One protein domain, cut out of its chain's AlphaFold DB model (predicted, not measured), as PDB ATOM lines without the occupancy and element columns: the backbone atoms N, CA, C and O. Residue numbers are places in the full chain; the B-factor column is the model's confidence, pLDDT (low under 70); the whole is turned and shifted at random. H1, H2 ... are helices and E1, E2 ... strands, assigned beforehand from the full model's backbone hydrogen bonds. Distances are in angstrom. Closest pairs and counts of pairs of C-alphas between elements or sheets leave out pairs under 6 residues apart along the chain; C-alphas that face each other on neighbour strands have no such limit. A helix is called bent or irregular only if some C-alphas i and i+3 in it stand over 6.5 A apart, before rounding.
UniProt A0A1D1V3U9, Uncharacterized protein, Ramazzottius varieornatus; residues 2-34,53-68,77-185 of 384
ATOM      1  N   SER A   2     207.583 158.401 192.477       51.72
ATOM      2  CA  SER A   2     207.759 157.001 192.954       51.72
ATOM      3  C   SER A   2     207.744 155.889 191.885       51.72
ATOM      4  O   SER A   2     208.339 154.846 192.115       51.72
ATOM      5  N   GLY A   3     207.065 156.066 190.743       51.25
ATOM      6  CA  GLY A   3     206.986 155.028 189.703       51.25
ATOM      7  C   GLY A   3     208.259 154.853 188.863       51.25
ATOM      8  O   GLY A   3     208.543 153.744 188.427       51.25
ATOM      9  N   ALA A   4     209.047 155.916 188.661       52.94
ATOM     10  CA  ALA A   4     210.251 155.851 187.827       52.94
ATOM     11  C   ALA A   4     211.399 155.102 188.528       52.94
ATOM     12  O   ALA A   4     212.123 154.336 187.897       52.94
ATOM     13  N   GLU A   5     211.526 155.271 189.849       56.56
ATOM     14  CA  GLU A   5     212.511 154.550 190.666       56.56
ATOM     15  C   GLU A   5     212.224 153.037 190.708       56.56
ATOM     16  O   GLU A   5     213.156 152.237 190.632       56.56
ATOM     17  N   ASP A   6     210.946 152.638 190.754       62.62
ATOM     18  CA  ASP A   6     210.536 151.226 190.707       62.62
ATOM     19  C   ASP A   6     210.851 150.571 189.342       62.62
ATOM     20  O   ASP A   6     211.265 149.410 189.308       62.62
ATOM     21  N   ILE A   7     210.711 151.300 188.223       59.16
ATOM     22  CA  ILE A   7     211.062 150.807 186.874       59.16
ATOM     23  C   ILE A   7     212.583 150.673 186.727       59.16
ATOM     24  O   ILE A   7     213.074 149.602 186.368       59.16
ATOM     25  N   LEU A   8     213.346 151.713 187.085       60.94
ATOM     26  CA  LEU A   8     214.813 151.672 187.050       60.94
ATOM     27  C   LEU A   8     215.367 150.552 187.942       60.94
ATOM     28  O   LEU A   8     216.239 149.798 187.514       60.94
ATOM     29  N   GLY A   9     214.822 150.384 189.151       66.44
ATOM     30  CA  GLY A   9     215.192 149.294 190.054       66.44
ATOM     31  C   GLY A   9     214.846 147.902 189.511       66.44
ATOM     32  O   GLY A   9     215.598 146.955 189.743       66.44
ATOM     33  N   ARG A  10     213.744 147.762 188.760       68.19
ATOM     34  CA  ARG A  10     213.370 146.508 188.088       68.19
ATOM     35  C   ARG A  10     214.318 146.179 186.937       68.19
ATOM     36  O   ARG A  10     214.784 145.043 186.868       68.19
ATOM     37  N   ASN A  11     214.612 147.142 186.068       71.00
ATOM     38  CA  ASN A  11     215.467 146.918 184.901       71.00
ATOM     39  C   ASN A  11     216.920 146.660 185.329       71.00
ATOM     40  O   ASN A  11     217.560 145.762 184.786       71.00
ATOM     41  N   GLU A  12     217.394 147.318 186.393       72.62
ATOM     42  CA  GLU A  12     218.682 146.999 187.019       72.62
ATOM     43  C   GLU A  12     218.706 145.581 187.614       72.62
ATOM     44  O   GLU A  12     219.639 144.828 187.351       72.62
ATOM     45  N   ALA A  13     217.669 145.163 188.350       69.19
ATOM     46  CA  ALA A  13     217.592 143.808 188.909       69.19
ATOM     47  C   ALA A  13     217.517 142.719 187.820       69.19
ATOM     48  O   ALA A  13     218.082 141.635 187.984       69.19
ATOM     49  N   LEU A  14     216.851 143.000 186.694       73.62
ATOM     50  CA  LEU A  14     216.859 142.121 185.525       73.62
ATOM     51  C   LEU A  14     218.267 142.050 184.908       73.62
ATOM     52  O   LEU A  14     218.748 140.942 184.671       73.62
ATOM     53  N   PHE A  15     218.973 143.181 184.768       77.50
ATOM     54  CA  PHE A  15     220.360 143.209 184.291       77.50
ATOM     55  C   PHE A  15     221.323 142.459 185.216       77.50
ATOM     56  O   PHE A  15     222.203 141.731 184.757       77.50
ATOM     57  N   GLU A  16     221.180 142.632 186.531       71.88
ATOM     58  CA  GLU A  16     221.926 141.904 187.563       71.88
ATOM     59  C   GLU A  16     221.654 140.392 187.494       71.88
ATOM     60  O   GLU A  16     222.555 139.601 187.768       71.88
ATOM     61  N   SER A  17     220.447 139.988 187.076       67.69
ATOM     62  CA  SER A  17     220.061 138.583 186.909       67.69
ATOM     63  C   SER A  17     220.480 137.948 185.577       67.69
ATOM     64  O   SER A  17     220.360 136.729 185.445       67.69
ATOM     65  N   ALA A  18     220.959 138.725 184.600       76.12
ATOM     66  CA  ALA A  18     221.366 138.204 183.296       76.12
ATOM     67  C   ALA A  18     222.635 137.322 183.407       76.12
ATOM     68  O   ALA A  18     223.576 137.692 184.120       76.12
ATOM     69  N   PRO A  19     222.680 136.159 182.726       75.25
ATOM     70  CA  PRO A  19     223.822 135.247 182.775       75.25
ATOM     71  C   PRO A  19     225.083 135.857 182.147       75.25
ATOM     72  O   PRO A  19     225.017 136.682 181.237       75.25
ATOM     73  N   TRP A  20     226.249 135.420 182.628       79.94
ATOM     74  CA  TRP A  20     227.544 135.779 182.052       79.94
ATOM     75  C   TRP A  20     228.058 134.677 181.129       79.94
ATOM     76  O   TRP A  20     228.102 133.505 181.501       79.94
ATOM     77  N   HIS A  21     228.537 135.079 179.958       80.25
ATOM     78  CA  HIS A  21     229.073 134.203 178.925       80.25
ATOM     79  C   HIS A  21     230.559 134.504 178.707       80.25
ATOM     80  O   HIS A  21     230.994 135.647 178.844       80.25
ATOM     81  N   CYS A  22     231.363 133.484 178.400       78.00
ATOM     82  CA  CYS A  22     232.800 133.640 178.176       78.00
ATOM     83  C   CYS A  22     233.132 133.404 176.702       78.00
ATOM     84  O   CYS A  22     232.927 132.302 176.192       78.00
ATOM     85  N   HIS A  23     233.700 134.416 176.048       75.56
ATOM     86  CA  HIS A  23     234.113 134.371 174.646       75.56
ATOM     87  C   HIS A  23     235.617 134.582 174.515       75.56
ATOM     88  O   HIS A  23     236.235 135.340 175.265       75.56
ATOM     89  N   SER A  24     236.232 133.906 173.546       70.06
ATOM     90  CA  SER A  24     237.653 134.098 173.238       70.06
ATOM     91  C   SER A  24     237.790 135.152 172.145       70.06
ATOM     92  O   SER A  24     237.513 134.870 170.984       70.06
ATOM     93  N   ALA A  25     238.210 136.359 172.522       64.50
ATOM     94  CA  ALA A  25     238.371 137.486 171.616       64.50
ATOM     95  C   ALA A  25     239.848 137.679 171.247       64.50
ATOM     96  O   ALA A  25     240.731 137.702 172.110       64.50
ATOM     97  N   ALA A  26     240.133 137.848 169.955       59.47
ATOM     98  CA  ALA A  26     241.472 138.224 169.519       59.47
ATOM     99  C   ALA A  26     241.749 139.690 169.894       59.47
ATOM    100  O   ALA A  26     241.051 140.589 169.423       59.47
ATOM    101  N   PHE A  27     242.776 139.920 170.714       57.59
ATOM    102  CA  PHE A  27     243.238 141.250 171.093       57.59
ATOM    103  C   PHE A  27     244.245 141.784 170.071       57.59
ATOM    104  O   PHE A  27     245.316 141.203 169.850       57.59
ATOM    105  N   ALA A  28     243.903 142.921 169.468       53.88
ATOM    106  CA  ALA A  28     244.833 143.741 168.709       53.88
ATOM    107  C   ALA A  28     245.351 144.870 169.610       53.88
ATOM    108  O   ALA A  28     244.728 145.920 169.728       53.88
ATOM    109  N   GLY A  29     246.507 144.652 170.240       46.97
ATOM    110  CA  GLY A  29     247.225 145.693 170.976       46.97
ATOM    111  C   GLY A  29     247.907 146.681 170.030       46.97
ATOM    112  O   GLY A  29     249.133 146.673 169.913       46.97
ATOM    113  N   SER A  30     247.126 147.499 169.325       40.50
ATOM    114  CA  SER A  30     247.644 148.597 168.515       40.50
ATOM    115  C   SER A  30     247.963 149.799 169.407       40.50
ATOM    116  O   SER A  30     247.086 150.513 169.895       40.50
ATOM    117  N   ALA A  31     249.257 150.066 169.580       33.56
ATOM    118  CA  ALA A  31     249.721 151.402 169.930       33.56
ATOM    119  C   ALA A  31     249.510 152.305 168.704       33.56
ATOM    120  O   ALA A  31     250.434 152.514 167.919       33.56
ATOM    121  N   LEU A  32     248.267 152.758 168.511       36.72
ATOM    122  CA  LEU A  32     247.912 153.726 167.480       36.72
ATOM    123  C   LEU A  32     248.675 155.024 167.762       36.72
ATOM    124  O   LEU A  32     248.490 155.656 168.801       36.72
ATOM    125  N   ILE A  33     249.576 155.369 166.845       34.84
ATOM    126  CA  ILE A  33     250.260 156.666 166.819       34.84
ATOM    127  C   ILE A  33     249.497 157.653 165.918       34.84
ATOM    128  O   ILE A  33     249.642 158.855 166.109       34.84
ATOM    129  N   ASP A  34     248.637 157.149 165.026       34.97
ATOM    130  CA  ASP A  34     247.892 157.919 164.028       34.97
ATOM    131  C   ASP A  34     246.369 157.698 164.173       34.97
ATOM    132  O   ASP A  34     245.924 156.656 164.665       34.97
ATOM    133  N   LYS A  53     249.192 139.179 167.926       57.66
ATOM    134  CA  LYS A  53     247.815 138.948 168.385       57.66
ATOM    135  C   LYS A  53     247.856 138.120 169.669       57.66
ATOM    136  O   LYS A  53     248.363 136.998 169.658       57.66
ATOM    137  N   GLU A  54     247.340 138.673 170.757       65.88
ATOM    138  CA  GLU A  54     247.108 137.943 172.004       65.88
ATOM    139  C   GLU A  54     245.671 137.413 171.981       65.88
ATOM    140  O   GLU A  54     244.755 138.124 171.571       65.88
ATOM    141  N   LEU A  55     245.446 136.163 172.383       69.31
ATOM    142  CA  LEU A  55     244.088 135.651 172.556       69.31
ATOM    143  C   LEU A  55     243.654 135.938 173.992       69.31
ATOM    144  O   LEU A  55     244.220 135.369 174.925       69.31
ATOM    145  N   ARG A  56     242.651 136.801 174.167       73.88
ATOM    146  CA  ARG A  56     242.072 137.108 175.478       73.88
ATOM    147  C   ARG A  56     240.725 136.421 175.641       73.88
ATOM    148  O   ARG A  56     240.058 136.078 174.669       73.88
ATOM    149  N   ARG A  57     240.327 136.199 176.890       76.00
ATOM    150  CA  ARG A  57     239.008 135.667 177.233       76.00
ATOM    151  C   ARG A  57     238.204 136.769 177.893       76.00
ATOM    152  O   ARG A  57     238.498 137.158 179.021       76.00
ATOM    153  N   LEU A  58     237.220 137.267 177.158       80.81
ATOM    154  CA  LEU A  58     236.296 138.274 177.639       80.81
ATOM    155  C   LEU A  58     235.053 137.608 178.202       80.81
ATOM    156  O   LEU A  58     234.559 136.597 177.705       80.81
ATOM    157  N   TRP A  59     234.555 138.224 179.253       83.44
ATOM    158  CA  TRP A  59     233.306 137.887 179.899       83.44
ATOM    159  C   TRP A  59     232.298 138.888 179.439       83.44
ATOM    160  O   TRP A  59     232.547 140.074 179.593       83.44
ATOM    161  N   THR A  60     231.192 138.445 178.873       87.75
ATOM    162  CA  THR A  60     230.167 139.345 178.368       87.75
ATOM    163  C   THR A  60     228.814 138.967 178.922       87.75
ATOM    164  O   THR A  60     228.494 137.785 179.052       87.75
ATOM    165  N   LYS A  61     227.983 139.971 179.155       88.56
ATOM    166  CA  LYS A  61     226.539 139.794 179.220       88.56
ATOM    167  C   LYS A  61     225.865 140.905 178.432       88.56
ATOM    168  O   LYS A  61     226.359 142.033 178.389       88.56
ATOM    169  N   ILE A  62     224.738 140.567 177.830       90.25
ATOM    170  CA  ILE A  62     223.794 141.524 177.271       90.25
ATOM    171  C   ILE A  62     222.451 141.307 177.960       90.25
ATOM    172  O   ILE A  62     222.177 140.231 178.491       90.25
ATOM    173  N   GLN A  63     221.643 142.348 177.963       86.25
ATOM    174  CA  GLN A  63     220.214 142.270 178.186       86.25
ATOM    175  C   GLN A  63     219.576 143.168 177.141       86.25
ATOM    176  O   GLN A  63     219.958 144.339 177.055       86.25
ATOM    177  N   THR A  64     218.608 142.653 176.392       83.44
ATOM    178  CA  THR A  64     217.690 143.506 175.634       83.44
ATOM    179  C   THR A  64     216.467 143.829 176.490       83.44
ATOM    180  O   THR A  64     216.057 143.039 177.348       83.44
ATOM    181  N   LEU A  65     215.893 145.021 176.316       76.94
ATOM    182  CA  LEU A  65     214.604 145.358 176.918       76.94
ATOM    183  C   LEU A  65     213.550 145.383 175.818       76.94
ATOM    184  O   LEU A  65     213.582 146.225 174.932       76.94
ATOM    185  N   HIS A  66     212.606 144.455 175.917       63.78
ATOM    186  CA  HIS A  66     211.381 144.446 175.131       63.78
ATOM    187  C   HIS A  66     210.248 144.974 176.026       63.78
ATOM    188  O   HIS A  66     209.463 144.187 176.562       63.78
ATOM    189  N   GLU A  67     210.205 146.284 176.289       58.22
ATOM    190  CA  GLU A  67     209.065 146.878 176.998       58.22
ATOM    191  C   GLU A  67     208.001 147.329 175.993       58.22
ATOM    192  O   GLU A  67     208.157 148.333 175.311       58.22
ATOM    193  N   GLU A  68     206.874 146.608 175.950       47.66
ATOM    194  CA  GLU A  68     205.615 147.114 175.391       47.66
ATOM    195  C   GLU A  68     205.126 148.308 176.237       47.66
ATOM    196  O   GLU A  68     204.216 148.178 177.072       47.66
ATOM    197  N   PRO A  77     213.826 156.750 178.508       51.41
ATOM    198  CA  PRO A  77     214.212 156.025 177.291       51.41
ATOM    199  C   PRO A  77     213.906 154.521 177.297       51.41
ATOM    200  O   PRO A  77     214.179 153.818 178.274       51.41
ATOM    201  N   GLU A  78     213.440 154.034 176.144       61.56
ATOM    202  CA  GLU A  78     213.339 152.617 175.778       61.56
ATOM    203  C   GLU A  78     214.740 152.053 175.497       61.56
ATOM    204  O   GLU A  78     215.137 151.852 174.355       61.56
ATOM    205  N   VAL A  79     215.524 151.825 176.556       59.09
ATOM    206  CA  VAL A  79     216.891 151.286 176.456       59.09
ATOM    207  C   VAL A  79     216.876 149.890 175.819       59.09
ATOM    208  O   VAL A  79     216.755 148.881 176.512       59.09
ATOM    209  N   CYS A  80     217.027 149.815 174.499       79.44
ATOM    210  CA  CYS A  80     216.868 148.565 173.759       79.44
ATOM    211  C   CYS A  80     217.939 147.514 174.103       79.44
ATOM    212  O   CYS A  80     217.628 146.322 174.087       79.44
ATOM    213  N   TYR A  81     219.170 147.907 174.479       89.12
ATOM    214  CA  TYR A  81     220.104 146.981 175.140       89.12
ATOM    215  C   TYR A  81     221.078 147.619 176.135       89.12
ATOM    216  O   TYR A  81     221.500 148.769 176.008       89.12
ATOM    217  N   ARG A  82     221.550 146.779 177.066       89.06
ATOM    218  CA  ARG A  82     222.740 147.003 177.899       89.06
ATOM    219  C   ARG A  82     223.751 145.890 177.680       89.06
ATOM    220  O   ARG A  82     223.418 144.719 177.832       89.06
ATOM    221  N   PHE A  83     224.990 146.253 177.372       90.62
ATOM    222  CA  PHE A  83     226.109 145.339 177.161       90.62
ATOM    223  C   PHE A  83     227.228 145.622 178.164       90.62
ATOM    224  O   PHE A  83     227.622 146.769 178.386       90.62
ATOM    225  N   LEU A  84     227.770 144.564 178.759       89.31
ATOM    226  CA  LEU A  84     228.889 144.635 179.690       89.31
ATOM    227  C   LEU A  84     229.933 143.599 179.285       89.31
ATOM    228  O   LEU A  84     229.592 142.428 179.129       89.31
ATOM    229  N   ALA A  85     231.191 144.019 179.162       87.56
ATOM    230  CA  ALA A  85     232.335 143.147 178.944       87.56
ATOM    231  C   ALA A  85     233.389 143.313 180.052       87.56
ATOM    232  O   ALA A  85     233.629 144.419 180.530       87.56
ATOM    233  N   PHE A  86     234.032 142.227 180.465       83.94
ATOM    234  CA  PHE A  86     235.044 142.207 181.520       83.94
ATOM    235  C   PHE A  86     236.257 141.378 181.085       83.94
ATOM    236  O   PHE A  86     236.117 140.233 180.645       83.94
ATOM    237  N   ASP A  87     237.447 141.964 181.199       80.31
ATOM    238  CA  ASP A  87     238.724 141.309 180.918       80.31
ATOM    239  C   ASP A  87     239.364 140.830 182.228       80.31
ATOM    240  O   ASP A  87     239.752 141.628 183.083       80.31
ATOM    241  N   LEU A  88     239.494 139.510 182.388       72.31
ATOM    242  CA  LEU A  88     240.116 138.906 183.569       72.31
ATOM    243  C   LEU A  88     241.641 139.101 183.633       72.31
ATOM    244  O   LEU A  88     242.219 138.878 184.694       72.31
ATOM    245  N   VAL A  89     242.301 139.478 182.530       71.31
ATOM    246  CA  VAL A  89     243.767 139.606 182.471       71.31
ATOM    247  C   VAL A  89     244.247 140.869 183.184       71.31
ATOM    248  O   VAL A  89     245.240 140.824 183.908       71.31
ATOM    249  N   ASP A  90     243.545 141.989 182.995       72.88
ATOM    250  CA  ASP A  90     243.882 143.285 183.602       72.88
ATOM    251  C   ASP A  90     242.773 143.867 184.501       72.88
ATOM    252  O   ASP A  90     242.935 144.952 185.063       72.88
ATOM    253  N   GLY A  91     241.668 143.137 184.683       73.75
ATOM    254  CA  GLY A  91     240.550 143.527 185.542       73.75
ATOM    255  C   GLY A  91     239.695 144.664 184.977       73.75
ATOM    256  O   GLY A  91     238.910 145.258 185.718       73.75
ATOM    257  N   SER A  92     239.843 145.009 183.696       77.69
ATOM    258  CA  SER A  92     239.076 146.097 183.095       77.69
ATOM    259  C   SER A  92     237.624 145.711 182.843       77.69
ATOM    260  O   SER A  92     237.329 144.676 182.248       77.69
ATOM    261  N   LEU A  93     236.717 146.601 183.245       81.44
ATOM    262  CA  LEU A  93     235.286 146.504 182.981       81.44
ATOM    263  C   LEU A  93     234.868 147.537 181.926       81.44
ATOM    264  O   LEU A  93     235.348 148.675 181.910       81.44
ATOM    265  N   PHE A  94     233.963 147.124 181.049       84.19
ATOM    266  CA  PHE A  94     233.587 147.806 179.820       84.19
ATOM    267  C   PHE A  94     232.071 147.792 179.669       84.19
ATOM    268  O   PHE A  94     231.460 146.742 179.832       84.19
ATOM    269  N   TYR A  95     231.465 148.935 179.361       86.50
ATOM    270  CA  TYR A  95     230.009 149.087 179.322       86.50
ATOM    271  C   TYR A  95     229.549 149.815 178.061       86.50
ATOM    272  O   TYR A  95     230.194 150.775 177.636       86.50
ATOM    273  N   GLN A  96     228.422 149.394 177.496       87.19
ATOM    274  CA  GLN A  96     227.663 150.155 176.510       87.19
ATOM    275  C   GLN A  96     226.164 150.009 176.788       87.19
ATOM    276  O   GLN A  96     225.697 148.962 177.227       87.19
ATOM    277  N   GLU A  97     225.417 151.054 176.478       87.50
ATOM    278  CA  GLU A  97     223.962 151.106 176.507       87.50
ATOM    279  C   GLU A  97     223.534 151.721 175.175       87.50
ATOM    280  O   GLU A  97     224.185 152.674 174.736       87.50
ATOM    281  N   ALA A  98     222.521 151.150 174.526       87.06
ATOM    282  CA  ALA A  98     221.866 151.752 173.367       87.06
ATOM    283  C   ALA A  98     220.502 152.281 173.818       87.06
ATOM    284  O   ALA A  98     219.742 151.547 174.455       87.06
ATOM    285  N   ALA A  99     220.231 153.559 173.554       81.00
ATOM    286  CA  ALA A  99     219.110 154.266 174.179       81.00
ATOM    287  C   ALA A  99     217.751 154.038 173.496       81.00
ATOM    288  O   ALA A  99     216.729 154.315 174.119       81.00
ATOM    289  N   ASP A 100     217.765 153.566 172.247       85.50
ATOM    290  CA  ASP A 100     216.604 153.235 171.419       85.50
ATOM    291  C   ASP A 100     217.012 152.280 170.274       85.50
ATOM    292  O   ASP A 100     218.199 151.991 170.069       85.50
ATOM    293  N   PHE A 101     216.035 151.786 169.505       86.12
ATOM    294  CA  PHE A 101     216.284 150.891 168.370       86.12
ATOM    295  C   PHE A 101     216.908 151.601 167.159       86.12
ATOM    296  O   PHE A 101     217.603 150.965 166.363       86.12
ATOM    297  N   SER A 102     216.711 152.914 167.014       87.50
ATOM    298  CA  SER A 102     217.279 153.700 165.912       87.50
ATOM    299  C   SER A 102     218.809 153.702 165.979       87.50
ATOM    300  O   SER A 102     219.470 153.462 164.970       87.50
ATOM    301  N   GLU A 103     219.378 153.855 167.179       88.31
ATOM    302  CA  GLU A 103     220.822 153.763 167.423       88.31
ATOM    303  C   GLU A 103     221.383 152.379 167.039       88.31
ATOM    304  O   GLU A 103     222.452 152.269 166.431       88.31
ATOM    305  N   ILE A 104     220.652 151.306 167.363       89.50
ATOM    306  CA  ILE A 104     221.045 149.928 167.033       89.50
ATOM    307  C   ILE A 104     220.975 149.707 165.524       89.50
ATOM    308  O   ILE A 104     221.936 149.218 164.931       89.50
ATOM    309  N   SER A 105     219.858 150.085 164.902       89.44
ATOM    310  CA  SER A 105     219.622 149.941 163.466       89.44
ATOM    311  C   SER A 105     220.662 150.716 162.655       89.44
ATOM    312  O   SER A 105     221.283 150.148 161.759       89.44
ATOM    313  N   GLN A 106     220.962 151.965 163.033       89.62
ATOM    314  CA  GLN A 106     222.026 152.762 162.417       89.62
ATOM    315  C   GLN A 106     223.386 152.054 162.500       89.62
ATOM    316  O   GLN A 106     224.073 151.928 161.486       89.62
ATOM    317  N   ARG A 107     223.757 151.547 163.685       89.00
ATOM    318  CA  ARG A 107     225.021 150.822 163.892       89.00
ATOM    319  C   ARG A 107     225.073 149.498 163.119       89.00
ATOM    320  O   ARG A 107     226.138 149.087 162.671       89.00
ATOM    321  N   VAL A 108     223.934 148.833 162.920       91.44
ATOM    322  CA  VAL A 108     223.842 147.649 162.053       91.44
ATOM    323  C   VAL A 108     224.017 148.015 160.582       91.44
ATOM    324  O   VAL A 108     224.780 147.330 159.903       91.44
ATOM    325  N   GLN A 109     223.383 149.085 160.093       91.69
ATOM    326  CA  GLN A 109     223.543 149.541 158.703       91.69
ATOM    327  C   GLN A 109     224.984 149.963 158.383       91.69
ATOM    328  O   GLN A 109     225.432 149.754 157.259       91.69
ATOM    329  N   GLU A 110     225.721 150.506 159.360       89.44
ATOM    330  CA  GLU A 110     227.138 150.878 159.214       89.44
ATOM    331  C   GLU A 110     228.013 149.684 158.794       89.44
ATOM    332  O   GLU A 110     228.852 149.816 157.904       89.44
ATOM    333  N   TYR A 111     227.786 148.507 159.388       87.31
ATOM    334  CA  TYR A 111     228.584 147.299 159.128       87.31
ATOM    335  C   TYR A 111     227.904 146.283 158.197       87.31
ATOM    336  O   TYR A 111     228.562 145.371 157.700       87.31
ATOM    337  N   ASN A 112     226.603 146.435 157.933       92.69
ATOM    338  CA  ASN A 112     225.798 145.512 157.133       92.69
ATOM    339  C   ASN A 112     224.868 146.272 156.159       92.69
ATOM    340  O   ASN A 112     223.641 146.144 156.248       92.69
ATOM    341  N   PRO A 113     225.416 147.087 155.239       91.56
ATOM    342  CA  PRO A 113     224.620 147.969 154.393       91.56
ATOM    343  C   PRO A 113     223.624 147.185 153.529       91.56
ATOM    344  O   PRO A 113     224.003 146.299 152.761       91.56
ATOM    345  N   GLY A 114     222.342 147.545 153.635       87.31
ATOM    346  CA  GLY A 114     221.263 146.925 152.859       87.31
ATOM    347  C   GLY A 114     220.700 145.628 153.450       87.31
ATOM    348  O   GLY A 114     219.900 144.973 152.784       87.31
ATOM    349  N   LEU A 115     221.077 145.254 154.677       89.25
ATOM    350  CA  LEU A 115     220.326 144.261 155.446       89.25
ATOM    351  C   LEU A 115     219.183 144.943 156.203       89.25
ATOM    352  O   LEU A 115     219.416 145.815 157.035       89.25
ATOM    353  N   GLU A 116     217.949 144.527 155.945       88.44
ATOM    354  CA  GLU A 116     216.777 144.963 156.707       88.44
ATOM    355  C   GLU A 116     216.515 143.987 157.860       88.44
ATOM    356  O   GLU A 116     216.591 142.769 157.683       88.44
ATOM    357  N   PHE A 117     216.195 144.519 159.043       83.38
ATOM    358  CA  PHE A 117     215.919 143.724 160.236       83.38
ATOM    359  C   PHE A 117     214.655 144.202 160.946       83.38
ATOM    360  O   PHE A 117     214.452 145.398 161.148       83.38
ATOM    361  N   GLU A 118     213.851 143.243 161.390       88.00
ATOM    362  CA  GLU A 118     212.823 143.457 162.404       88.00
ATOM    363  C   GLU A 118     213.477 143.580 163.789       88.00
ATOM    364  O   GLU A 118     214.422 142.850 164.104       88.00
ATOM    365  N   GLU A 119     212.961 144.486 164.624       85.88
ATOM    366  CA  GLU A 119     213.539 144.827 165.927       85.88
ATOM    367  C   GLU A 119     213.714 143.621 166.853       85.88
ATOM    368  O   GLU A 119     214.830 143.345 167.302       85.88
ATOM    369  N   GLU A 120     212.646 142.853 167.090       85.75
ATOM    370  CA  GLU A 120     212.716 141.663 167.943       85.75
ATOM    371  C   GLU A 120     213.741 140.646 167.443       85.75
ATOM    372  O   GLU A 120     214.440 140.018 168.239       85.75
ATOM    373  N   THR A 121     213.819 140.474 166.124       89.00
ATOM    374  CA  THR A 121     214.698 139.505 165.473       89.00
ATOM    375  C   THR A 121     216.163 139.922 165.619       89.00
ATOM    376  O   THR A 121     216.995 139.101 166.009       89.00
ATOM    377  N   LEU A 122     216.486 141.202 165.407       90.12
ATOM    378  CA  LEU A 122     217.833 141.734 165.618       90.12
ATOM    379  C   LEU A 122     218.257 141.657 167.089       90.12
ATOM    380  O   LEU A 122     219.324 141.121 167.388       90.12
ATOM    381  N   LEU A 123     217.416 142.130 168.012       89.88
ATOM    382  CA  LEU A 123     217.696 142.081 169.450       89.88
ATOM    383  C   LEU A 123     217.943 140.640 169.922       89.88
ATOM    384  O   LEU A 123     218.958 140.367 170.565       89.88
ATOM    385  N   ARG A 124     217.095 139.691 169.503       89.56
ATOM    386  CA  ARG A 124     217.261 138.258 169.791       89.56
ATOM    387  C   ARG A 124     218.551 137.686 169.200       89.56
ATOM    388  O   ARG A 124     219.203 136.888 169.863       89.56
ATOM    389  N   HIS A 125     218.968 138.100 168.004       91.00
ATOM    390  CA  HIS A 125     220.262 137.692 167.448       91.00
ATOM    391  C   HIS A 125     221.452 138.242 168.249       91.00
ATOM    392  O   HIS A 125     222.419 137.510 168.465       91.00
ATOM    393  N   LEU A 126     221.386 139.482 168.753       91.88
ATOM    394  CA  LEU A 126     222.414 140.010 169.659       91.88
ATOM    395  C   LEU A 126     222.472 139.195 170.964       91.88
ATOM    396  O   LEU A 126     223.565 138.808 171.388       91.88
ATOM    397  N   GLU A 127     221.321 138.866 171.565       89.88
ATOM    398  CA  GLU A 127     221.251 137.984 172.740       89.88
ATOM    399  C   GLU A 127     221.775 136.571 172.461       89.88
ATOM    400  O   GLU A 127     222.495 136.010 173.285       89.88
ATOM    401  N   ASP A 128     221.460 135.986 171.307       90.94
ATOM    402  CA  ASP A 128     221.871 134.629 170.947       90.94
ATOM    403  C   ASP A 128     223.391 134.529 170.736       90.94
ATOM    404  O   ASP A 128     224.019 133.557 171.176       90.94
ATOM    405  N   VAL A 129     224.006 135.538 170.108       91.31
ATOM    406  CA  VAL A 129     225.460 135.582 169.884       91.31
ATOM    407  C   VAL A 129     226.207 135.855 171.187       91.31
ATOM    408  O   VAL A 129     227.091 135.078 171.556       91.31
ATOM    409  N   VAL A 130     225.829 136.900 171.934       89.94
ATOM    410  CA  VAL A 130     226.431 137.202 173.247       89.94
ATOM    411  C   VAL A 130     226.179 136.056 174.234       89.94
ATOM    412  O   VAL A 130     227.055 135.732 175.033       89.94
ATOM    413  N   GLY A 131     225.033 135.382 174.127       85.62
ATOM    414  CA  GLY A 131     224.655 134.191 174.885       85.62
ATOM    415  C   GLY A 131     225.405 132.909 174.500       85.62
ATOM    416  O   GLY A 131     225.212 131.869 175.134       85.62
ATOM    417  N   GLY A 132     226.264 132.945 173.477       84.62
ATOM    418  CA  GLY A 132     227.073 131.801 173.053       84.62
ATOM    419  C   GLY A 132     226.292 130.674 172.374       84.62
ATOM    420  O   GLY A 132     226.787 129.549 172.320       84.62
ATOM    421  N   LYS A 133     225.097 130.952 171.834       87.62
ATOM    422  CA  LYS A 133     224.352 129.994 170.992       87.62
ATOM    423  C   LYS A 133     224.998 129.827 169.609       87.62
ATOM    424  O   LYS A 133     224.803 128.798 168.966       87.62
ATOM    425  N   HIS A 134     225.807 130.801 169.189       86.75
ATOM    426  CA  HIS A 134     226.600 130.782 167.962       86.75
ATOM    427  C   HIS A 134     228.062 130.426 168.255       86.75
ATOM    428  O   HIS A 134     228.847 131.264 168.699       86.75
ATOM    429  N   SER A 135     228.438 129.169 168.014       83.12
ATOM    430  CA  SER A 135     229.811 128.674 168.208       83.12
ATOM    431  C   SER A 135     230.779 129.064 167.083       83.12
ATOM    432  O   SER A 135     231.987 128.895 167.230       83.12
ATOM    433  N   ASP A 136     230.253 129.591 165.975       85.38
ATOM    434  CA  ASP A 136     230.980 130.120 164.820       85.38
ATOM    435  C   ASP A 136     231.304 131.622 164.931       85.38
ATOM    436  O   ASP A 136     231.975 132.164 164.054       85.38
ATOM    437  N   ALA A 137     230.854 132.296 165.997       86.56
ATOM    438  CA  ALA A 137     231.069 133.726 166.191       86.56
ATOM    439  C   ALA A 137     232.562 134.074 166.394       86.56
ATOM    440  O   ALA A 137     233.191 133.694 167.386       86.56
ATOM    441  N   GLU A 138     233.131 134.852 165.472       86.38
ATOM    442  CA  GLU A 138     234.493 135.384 165.559       86.38
ATOM    443  C   GLU A 138     234.532 136.659 166.410       86.38
ATOM    444  O   GLU A 138     234.281 137.759 165.913       86.38
ATOM    445  N   TRP A 139     234.906 136.535 167.683       84.50
ATOM    446  CA  TRP A 139     235.042 137.680 168.586       84.50
ATOM    447  C   TRP A 139     236.379 138.417 168.432       84.50
ATOM    448  O   TRP A 139     237.459 137.821 168.332       84.50
ATOM    449  N   ARG A 140     236.317 139.748 168.471       80.31
ATOM    450  CA  ARG A 140     237.460 140.659 168.349       80.31
ATOM    451  C   ARG A 140     237.376 141.751 169.407       80.31
ATOM    452  O   ARG A 140     236.296 142.150 169.834       80.31
ATOM    453  N   TYR A 141     238.538 142.216 169.844       77.44
ATOM    454  CA  TYR A 141     238.651 143.194 170.914       77.44
ATOM    455  C   TYR A 141     239.842 144.116 170.673       77.44
ATOM    456  O   TYR A 141     240.940 143.670 170.326       77.44
ATOM    457  N   SER A 142     239.617 145.411 170.865       73.19
ATOM    458  CA  SER A 142     240.633 146.446 170.717       73.19
ATOM    459  C   SER A 142     240.583 147.414 171.895       73.19
ATOM    460  O   SER A 142     239.508 147.814 172.348       73.19
ATOM    461  N   THR A 143     241.758 147.836 172.360       63.47
ATOM    462  CA  THR A 143     241.915 148.999 173.236       63.47
ATOM    463  C   THR A 143     242.798 150.014 172.539       63.47
ATOM    464  O   THR A 143     243.848 149.671 171.999       63.47
ATOM    465  N   LYS A 144     242.395 151.288 172.570       59.12
ATOM    466  CA  LYS A 144     243.299 152.364 172.172       59.12
ATOM    467  C   LYS A 144     244.351 152.518 173.278       59.12
ATOM    468  O   LYS A 144     244.014 152.651 174.456       59.12
ATOM    469  N   VAL A 145     245.630 152.486 172.916       54.88
ATOM    470  CA  VAL A 145     246.744 152.823 173.816       54.88
ATOM    471  C   VAL A 145     247.266 154.186 173.381       54.88
ATOM    472  O   VAL A 145     247.733 154.324 172.255       54.88
ATOM    473  N   VAL A 146     247.168 155.189 174.254       50.06
ATOM    474  CA  VAL A 146     247.555 156.575 173.950       50.06
ATOM    475  C   VAL A 146     248.959 156.838 174.486       50.06
ATOM    476  O   VAL A 146     249.317 156.431 175.591       50.06
ATOM    477  N   ARG A 147     249.790 157.521 173.696       43.22
ATOM    478  CA  ARG A 147     251.174 157.819 174.069       43.22
ATOM    479  C   ARG A 147     251.295 159.216 174.674       43.22
ATOM    480  O   ARG A 147     251.457 160.192 173.950       43.22
ATOM    481  N   GLU A 148     251.304 159.316 175.999       45.16
ATOM    482  CA  GLU A 148     251.585 160.576 176.696       45.16
ATOM    483  C   GLU A 148     253.038 160.634 177.181       45.16
ATOM    484  O   GLU A 148     253.531 159.709 177.821       45.16
ATOM    485  N   LYS A 149     253.738 161.752 176.930       51.31
ATOM    486  CA  LYS A 149     255.079 162.039 177.495       51.31
ATOM    487  C   LYS A 149     256.092 160.888 177.309       51.31
ATOM    488  O   LYS A 149     256.860 160.570 178.213       51.31
ATOM    489  N   ASN A 150     256.088 160.262 176.127       47.56
ATOM    490  CA  ASN A 150     256.873 159.069 175.764       47.56
ATOM    491  C   ASN A 150     256.566 157.774 176.549       47.56
ATOM    492  O   ASN A 150     257.197 156.752 176.280       47.56
ATOM    493  N   GLN A 151     255.572 157.764 177.439       40.72
ATOM    494  CA  GLN A 151     255.014 156.546 178.025       40.72
ATOM    495  C   GLN A 151     253.785 156.093 177.227       40.72
ATOM    496  O   GLN A 151     253.022 156.905 176.708       40.72
ATOM    497  N   LEU A 152     253.604 154.779 177.101       50.84
ATOM    498  CA  LEU A 152     252.356 154.200 176.606       50.84
ATOM    499  C   LEU A 152     251.396 154.104 177.793       50.84
ATOM    500  O   LEU A 152     251.636 153.313 178.704       50.84
ATOM    501  N   LEU A 153     250.341 154.915 177.790       47.06
ATOM    502  CA  LEU A 153     249.277 154.858 178.783       47.06
ATOM    503  C   LEU A 153     248.054 154.142 178.183       47.06
ATOM    504  O   LEU A 153     247.724 154.348 177.011       47.06
ATOM    505  N   PRO A 154     247.340 153.306 178.958       51.91
ATOM    506  CA  PRO A 154     246.022 152.835 178.550       51.91
ATOM    507  C   PRO A 154     245.113 154.046 178.328       51.91
ATOM    508  O   PRO A 154     245.007 154.890 179.220       51.91
ATOM    509  N   SER A 155     244.454 154.143 177.173       49.31
ATOM    510  CA  SER A 155     243.505 155.234 176.948       49.31
ATOM    511  C   SER A 155     242.339 155.151 177.937       49.31
ATOM    512  O   SER A 155     241.909 154.065 178.338       49.31
ATOM    513  N   ALA A 156     241.781 156.310 178.293       42.16
ATOM    514  CA  ALA A 156     240.478 156.384 178.951       42.16
ATOM    515  C   ALA A 156     239.331 155.941 178.013       42.16
ATOM    516  O   ALA A 156     238.238 155.618 178.476       42.16
ATOM    517  N   VAL A 157     239.588 155.907 176.700       42.31
ATOM    518  CA  VAL A 157     238.643 155.524 175.648       42.31
ATOM    519  C   VAL A 157     238.958 154.113 175.153       42.31
ATOM    520  O   VAL A 157     240.096 153.779 174.823       42.31
ATOM    521  N   LEU A 158     237.931 153.275 175.096       51.09
ATOM    522  CA  LEU A 158     238.010 151.909 174.590       51.09
ATOM    523  C   LEU A 158     238.226 151.894 173.068       51.09
ATOM    524  O   LEU A 158     237.945 152.878 172.389       51.09
ATOM    525  N   GLY A 159     238.713 150.776 172.528       62.88
ATOM    526  CA  GLY A 159     238.636 150.527 171.088       62.88
ATOM    527  C   GLY A 159     237.220 150.089 170.729       62.88
ATOM    528  O   GLY A 159     236.427 150.905 170.277       62.88
ATOM    529  N   TYR A 160     236.919 148.806 170.946       73.62
ATOM    530  CA  TYR A 160     235.587 148.197 170.811       73.62
ATOM    531  C   TYR A 160     235.640 146.716 171.229       73.62
ATOM    532  O   TYR A 160     236.717 146.111 171.279       73.62
ATOM    533  N   VAL A 161     234.472 146.111 171.455       84.25
ATOM    534  CA  VAL A 161     234.273 144.652 171.343       84.25
ATOM    535  C   VAL A 161     233.438 144.417 170.091       84.25
ATOM    536  O   VAL A 161     232.436 145.091 169.917       84.25
ATOM    537  N   SER A 162     233.803 143.501 169.202       88.62
ATOM    538  CA  SER A 162     232.990 143.188 168.018       88.62
ATOM    539  C   SER A 162     232.933 141.694 167.751       88.62
ATOM    540  O   SER A 162     233.776 140.931 168.231       88.62
ATOM    541  N   PHE A 163     231.931 141.271 166.986       89.00
ATOM    542  CA  PHE A 163     231.823 139.906 166.496       89.00
ATOM    543  C   PHE A 163     231.414 139.871 165.024       89.00
ATOM    544  O   PHE A 163     230.722 140.764 164.536       89.00
ATOM    545  N   ARG A 164     231.819 138.792 164.350       91.50
ATOM    546  CA  ARG A 164     231.284 138.353 163.058       91.50
ATOM    547  C   ARG A 164     230.647 136.984 163.240       91.50
ATOM    548  O   ARG A 164     231.305 136.090 163.761       91.50
ATOM    549  N   VAL A 165     229.413 136.796 162.796       92.62
ATOM    550  CA  VAL A 165     228.704 135.505 162.859       92.62
ATOM    551  C   VAL A 165     228.019 135.213 161.529       92.62
ATOM    552  O   VAL A 165     227.683 136.141 160.792       92.62
ATOM    553  N   LYS A 166     227.799 133.940 161.189       91.19
ATOM    554  CA  LYS A 166     227.065 133.585 159.976       91.19
ATOM    555  C   LYS A 166     225.592 133.308 160.278       91.19
ATOM    556  O   LYS A 166     225.223 132.214 160.703       91.19
ATOM    557  N   LEU A 167     224.731 134.281 159.988       87.88
ATOM    558  CA  LEU A 167     223.279 134.109 160.036       87.88
ATOM    559  C   LEU A 167     222.807 133.491 158.710       87.88
ATOM    560  O   LEU A 167     222.711 134.153 157.678       87.88
ATOM    561  N   GLU A 168     222.575 132.176 158.736       84.94
ATOM    562  CA  GLU A 168     222.224 131.321 157.592       84.94
ATOM    563  C   GLU A 168     223.209 131.388 156.405       84.94
ATOM    564  O   GLU A 168     224.090 130.536 156.241       84.94
ATOM    565  N   ARG A 169     223.031 132.383 155.532       86.56
ATOM    566  CA  ARG A 169     223.805 132.623 154.303       86.56
ATOM    567  C   ARG A 169     224.534 133.965 154.312       86.56
ATOM    568  O   ARG A 169     225.347 134.197 153.421       86.56
ATOM    569  N   ILE A 170     224.248 134.812 155.293       89.50
ATOM    570  CA  ILE A 170     224.713 136.191 155.398       89.50
ATOM    571  C   ILE A 170     225.733 136.263 156.538       89.50
ATOM    572  O   ILE A 170     225.568 135.619 157.574       89.50
ATOM    573  N   ASN A 171     226.812 137.018 156.341       90.69
ATOM    574  CA  ASN A 171     227.703 137.372 157.442       90.69
ATOM    575  C   ASN A 171     227.105 138.594 158.134       90.69
ATOM    576  O   ASN A 171     226.842 139.589 157.466       90.69
ATOM    577  N   PHE A 172     226.894 138.497 159.439       93.56
ATOM    578  CA  PHE A 172     226.414 139.584 160.273       93.56
ATOM    579  C   PHE A 172     227.563 140.073 161.155       93.56
ATOM    580  O   PHE A 172     228.131 139.302 161.937       93.56
ATOM    581  N   ASP A 173     227.917 141.341 160.987       92.38
ATOM    582  CA  ASP A 173     228.940 142.042 161.752       92.38
ATOM    583  C   ASP A 173     228.281 142.984 162.760       92.38
ATOM    584  O   ASP A 173     227.432 143.799 162.405       92.38
ATOM    585  N   PHE A 174     228.694 142.915 164.026       92.38
ATOM    586  CA  PHE A 174     228.246 143.864 165.043       92.38
ATOM    587  C   PHE A 174     229.405 144.334 165.914       92.38
ATOM    588  O   PHE A 174     230.349 143.593 166.206       92.38
ATOM    589  N   LYS A 175     229.321 145.588 166.355       90.25
ATOM    590  CA  LYS A 175     230.339 146.263 167.152       90.25
ATOM    591  C   LYS A 175     229.688 146.908 168.367       90.25
ATOM    592  O   LYS A 175     228.669 147.574 168.259       90.25
ATOM    593  N   PHE A 176     230.319 146.737 169.514       89.38
ATOM    594  CA  PHE A 176     230.009 147.429 170.748       89.38
ATOM    595  C   PHE A 176     231.059 148.519 170.992       89.38
ATOM    596  O   PHE A 176     232.216 148.232 171.328       89.38
ATOM    597  N   ASP A 177     230.650 149.780 170.842       84.56
ATOM    598  CA  ASP A 177     231.438 150.974 171.172       84.56
ATOM    599  C   ASP A 177     231.430 151.202 172.691       84.56
ATOM    600  O   ASP A 177     230.848 152.150 173.226       84.56
ATOM    601  N   CYS A 178     232.029 150.264 173.422       82.06
ATOM    602  CA  CYS A 178     232.053 150.301 174.876       82.06
ATOM    603  C   CYS A 178     232.841 151.509 175.411       82.06
ATOM    604  O   CYS A 178     233.773 152.016 174.789       82.06
ATOM    605  N   ARG A 179     232.549 151.907 176.649       78.75
ATOM    606  CA  ARG A 179     233.360 152.832 177.453       78.75
ATOM    607  C   ARG A 179     234.002 152.070 178.608       78.75
ATOM    608  O   ARG A 179     233.389 151.161 179.170       78.75
ATOM    609  N   ARG A 180     235.233 152.433 178.986       77.75
ATOM    610  CA  ARG A 180     235.891 151.834 180.155       77.75
ATOM    611  C   ARG A 180     235.248 152.369 181.428       77.75
ATOM    612  O   ARG A 180     235.080 153.575 181.594       77.75
ATOM    613  N   VAL A 181     234.887 151.466 182.329       77.12
ATOM    614  CA  VAL A 181     234.301 151.801 183.625       77.12
ATOM    615  C   VAL A 181     235.421 152.269 184.557       77.12
ATOM    616  O   VAL A 181     236.040 151.477 185.261       77.12
ATOM    617  N   GLY A 182     235.708 153.571 184.537       62.66
ATOM    618  CA  GLY A 182     236.615 154.228 185.479       62.66
ATOM    619  C   GLY A 182     235.832 155.063 186.487       62.66
ATOM    620  O   GLY A 182     235.441 156.177 186.165       62.66
ATOM    621  N   GLY A 183     235.567 154.525 187.683       59.91
ATOM    622  CA  GLY A 183     234.842 155.230 188.756       59.91
ATOM    623  C   GLY A 183     233.376 155.577 188.449       59.91
ATOM    624  O   GLY A 183     232.752 156.335 189.195       59.91
ATOM    625  N   ASN A 184     232.824 155.042 187.355       61.22
ATOM    626  CA  ASN A 184     231.451 155.296 186.939       61.22
ATOM    627  C   ASN A 184     230.458 154.559 187.843       61.22
ATOM    628  O   ASN A 184     230.623 153.378 188.168       61.22
ATOM    629  N   ARG A 185     229.389 155.268 188.203       67.19
ATOM    630  CA  ARG A 185     228.263 154.736 188.968       67.19
ATOM    631  C   ARG A 185     227.114 154.359 188.032       67.19
ATOM    632  O   ARG A 185     226.897 155.046 187.038       67.19
TER     633      ARG A 185
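Overview. This is residues 2 to 34, 53 to 68 and 77 to 185 of the 384 residues of an uncharacterized protein of Ramazzottius varieornatus (UniProt A0A1D1V3U9). A single sheet of seven strands is folded back on itself into a rough, irregular barrel, E4, E3 and E2 facing E5, E6 and E7, with H3 wrapped by the sheet at one end and H2 over the edge strand E7. Residues 2 to 10 of H1 stick out, and E5 and E6 form a long hairpin reaching to its tip at Asn 150. The 158 printed residues hold three named helices and seven named strands, in the order H1, E1, E2, E3, E4, H2, H3, E5, E6, E7, and the class is mixed, helices and strands. The sheet is mixed, in the order E4, E3, E2, E1, E5, E6, E7, with only E1 and E5 parallel. The whole is compact, with a radius of gyration of the C-alphas of 16.5 A and spans of 52 by 46 by 26 A.

Arrangement. H1, residues 2 to 17, is on the sheet at a height over the sheet of 13.3 A; its closest C-alphas to E2, residues 54 to 64, are those of Phe 15 and Gln 63, 6.2 A apart. On the local plane H1 runs slantwise to E2 at 44 degrees. E1, residues 21 to 28, is the hinge of the folded sheet, one sheet bent back into two leaves that face each other. It is antiparallel to E2, with N 23 and O 58 at 2.9 A, and parallel to E5, residues 138 to 148, with N 141 and O 26 at 3.0 A. E3, residues 81 to 87, is antiparallel to E2, with N 84 and O 61 at 2.9 A. E3 and E4, residues 93 to 98, form a hairpin, with N 94 and O 85 at 2.8 A. Residues 94 to 95 of E4 also pair, antiparallel, with residues 179 to 180. H2, residues 101 to 111, lies over E7, residues 170 to 176, at a height over the sheet of 7.6 A; the closest C-alphas of the two are those of Tyr 111 and Asp 173, 5.9 A apart. The sheet curls round H3, residues 119 to 130, whose closest C-alphas to E2 are those of Glu 127 and Ile 62, 6.3 A apart. H2 and H3 are close but not clearly touching, at a steep tilt of 63 degrees, the same way, with the C-alphas of Phe 101 and Glu 119 7.1 A apart. E5, E6, residues 151 to 167, and E7 form a meander, each strand the antiparallel neighbour of the one before, with N 140 and O 162 at 2.8 A and N 172 and O 165 at 2.8 A. E6 bends by 65 degrees at residue 156. Every O i to N i+4 pair is within hydrogen-bond range in H3, with 11 of 12 in H1 and 6 of 7 in H2.

Along the chain. H1 begins at C-alpha 2, (207.759, 157.001, 192.954), and is 23.0 A long. E1 measures 21.1 A, E2 30.2 A, E3 20.3 A and E4 17.3 A. H2 measures 15.8 A and H3 16.7 A. E5 measures 32.4 A, and E6 is the longest strand, 42.8 A from C-alpha 151 at (255.014, 156.546, 178.025). E7 measures 19.7 A and ends at C-alpha 176, (230.009, 147.429, 170.748).

Size, cuts and confidence. The two C-alphas farthest apart are those of Glu 68 and Asn 150, at 52.6 A. Residues 35 to 52 are not printed, with 19.5 A from C-alpha 34 to C-alpha 53; residues 69 to 76 are not printed, with 12.5 A from C-alpha 68 to C-alpha 77. Of the links that are printed whole, none is long. The mean pLDDT of the printed part is 74.8, and 51 residues are under 70, among them residues 2 to 10, 25 to 34 and 143 to 159.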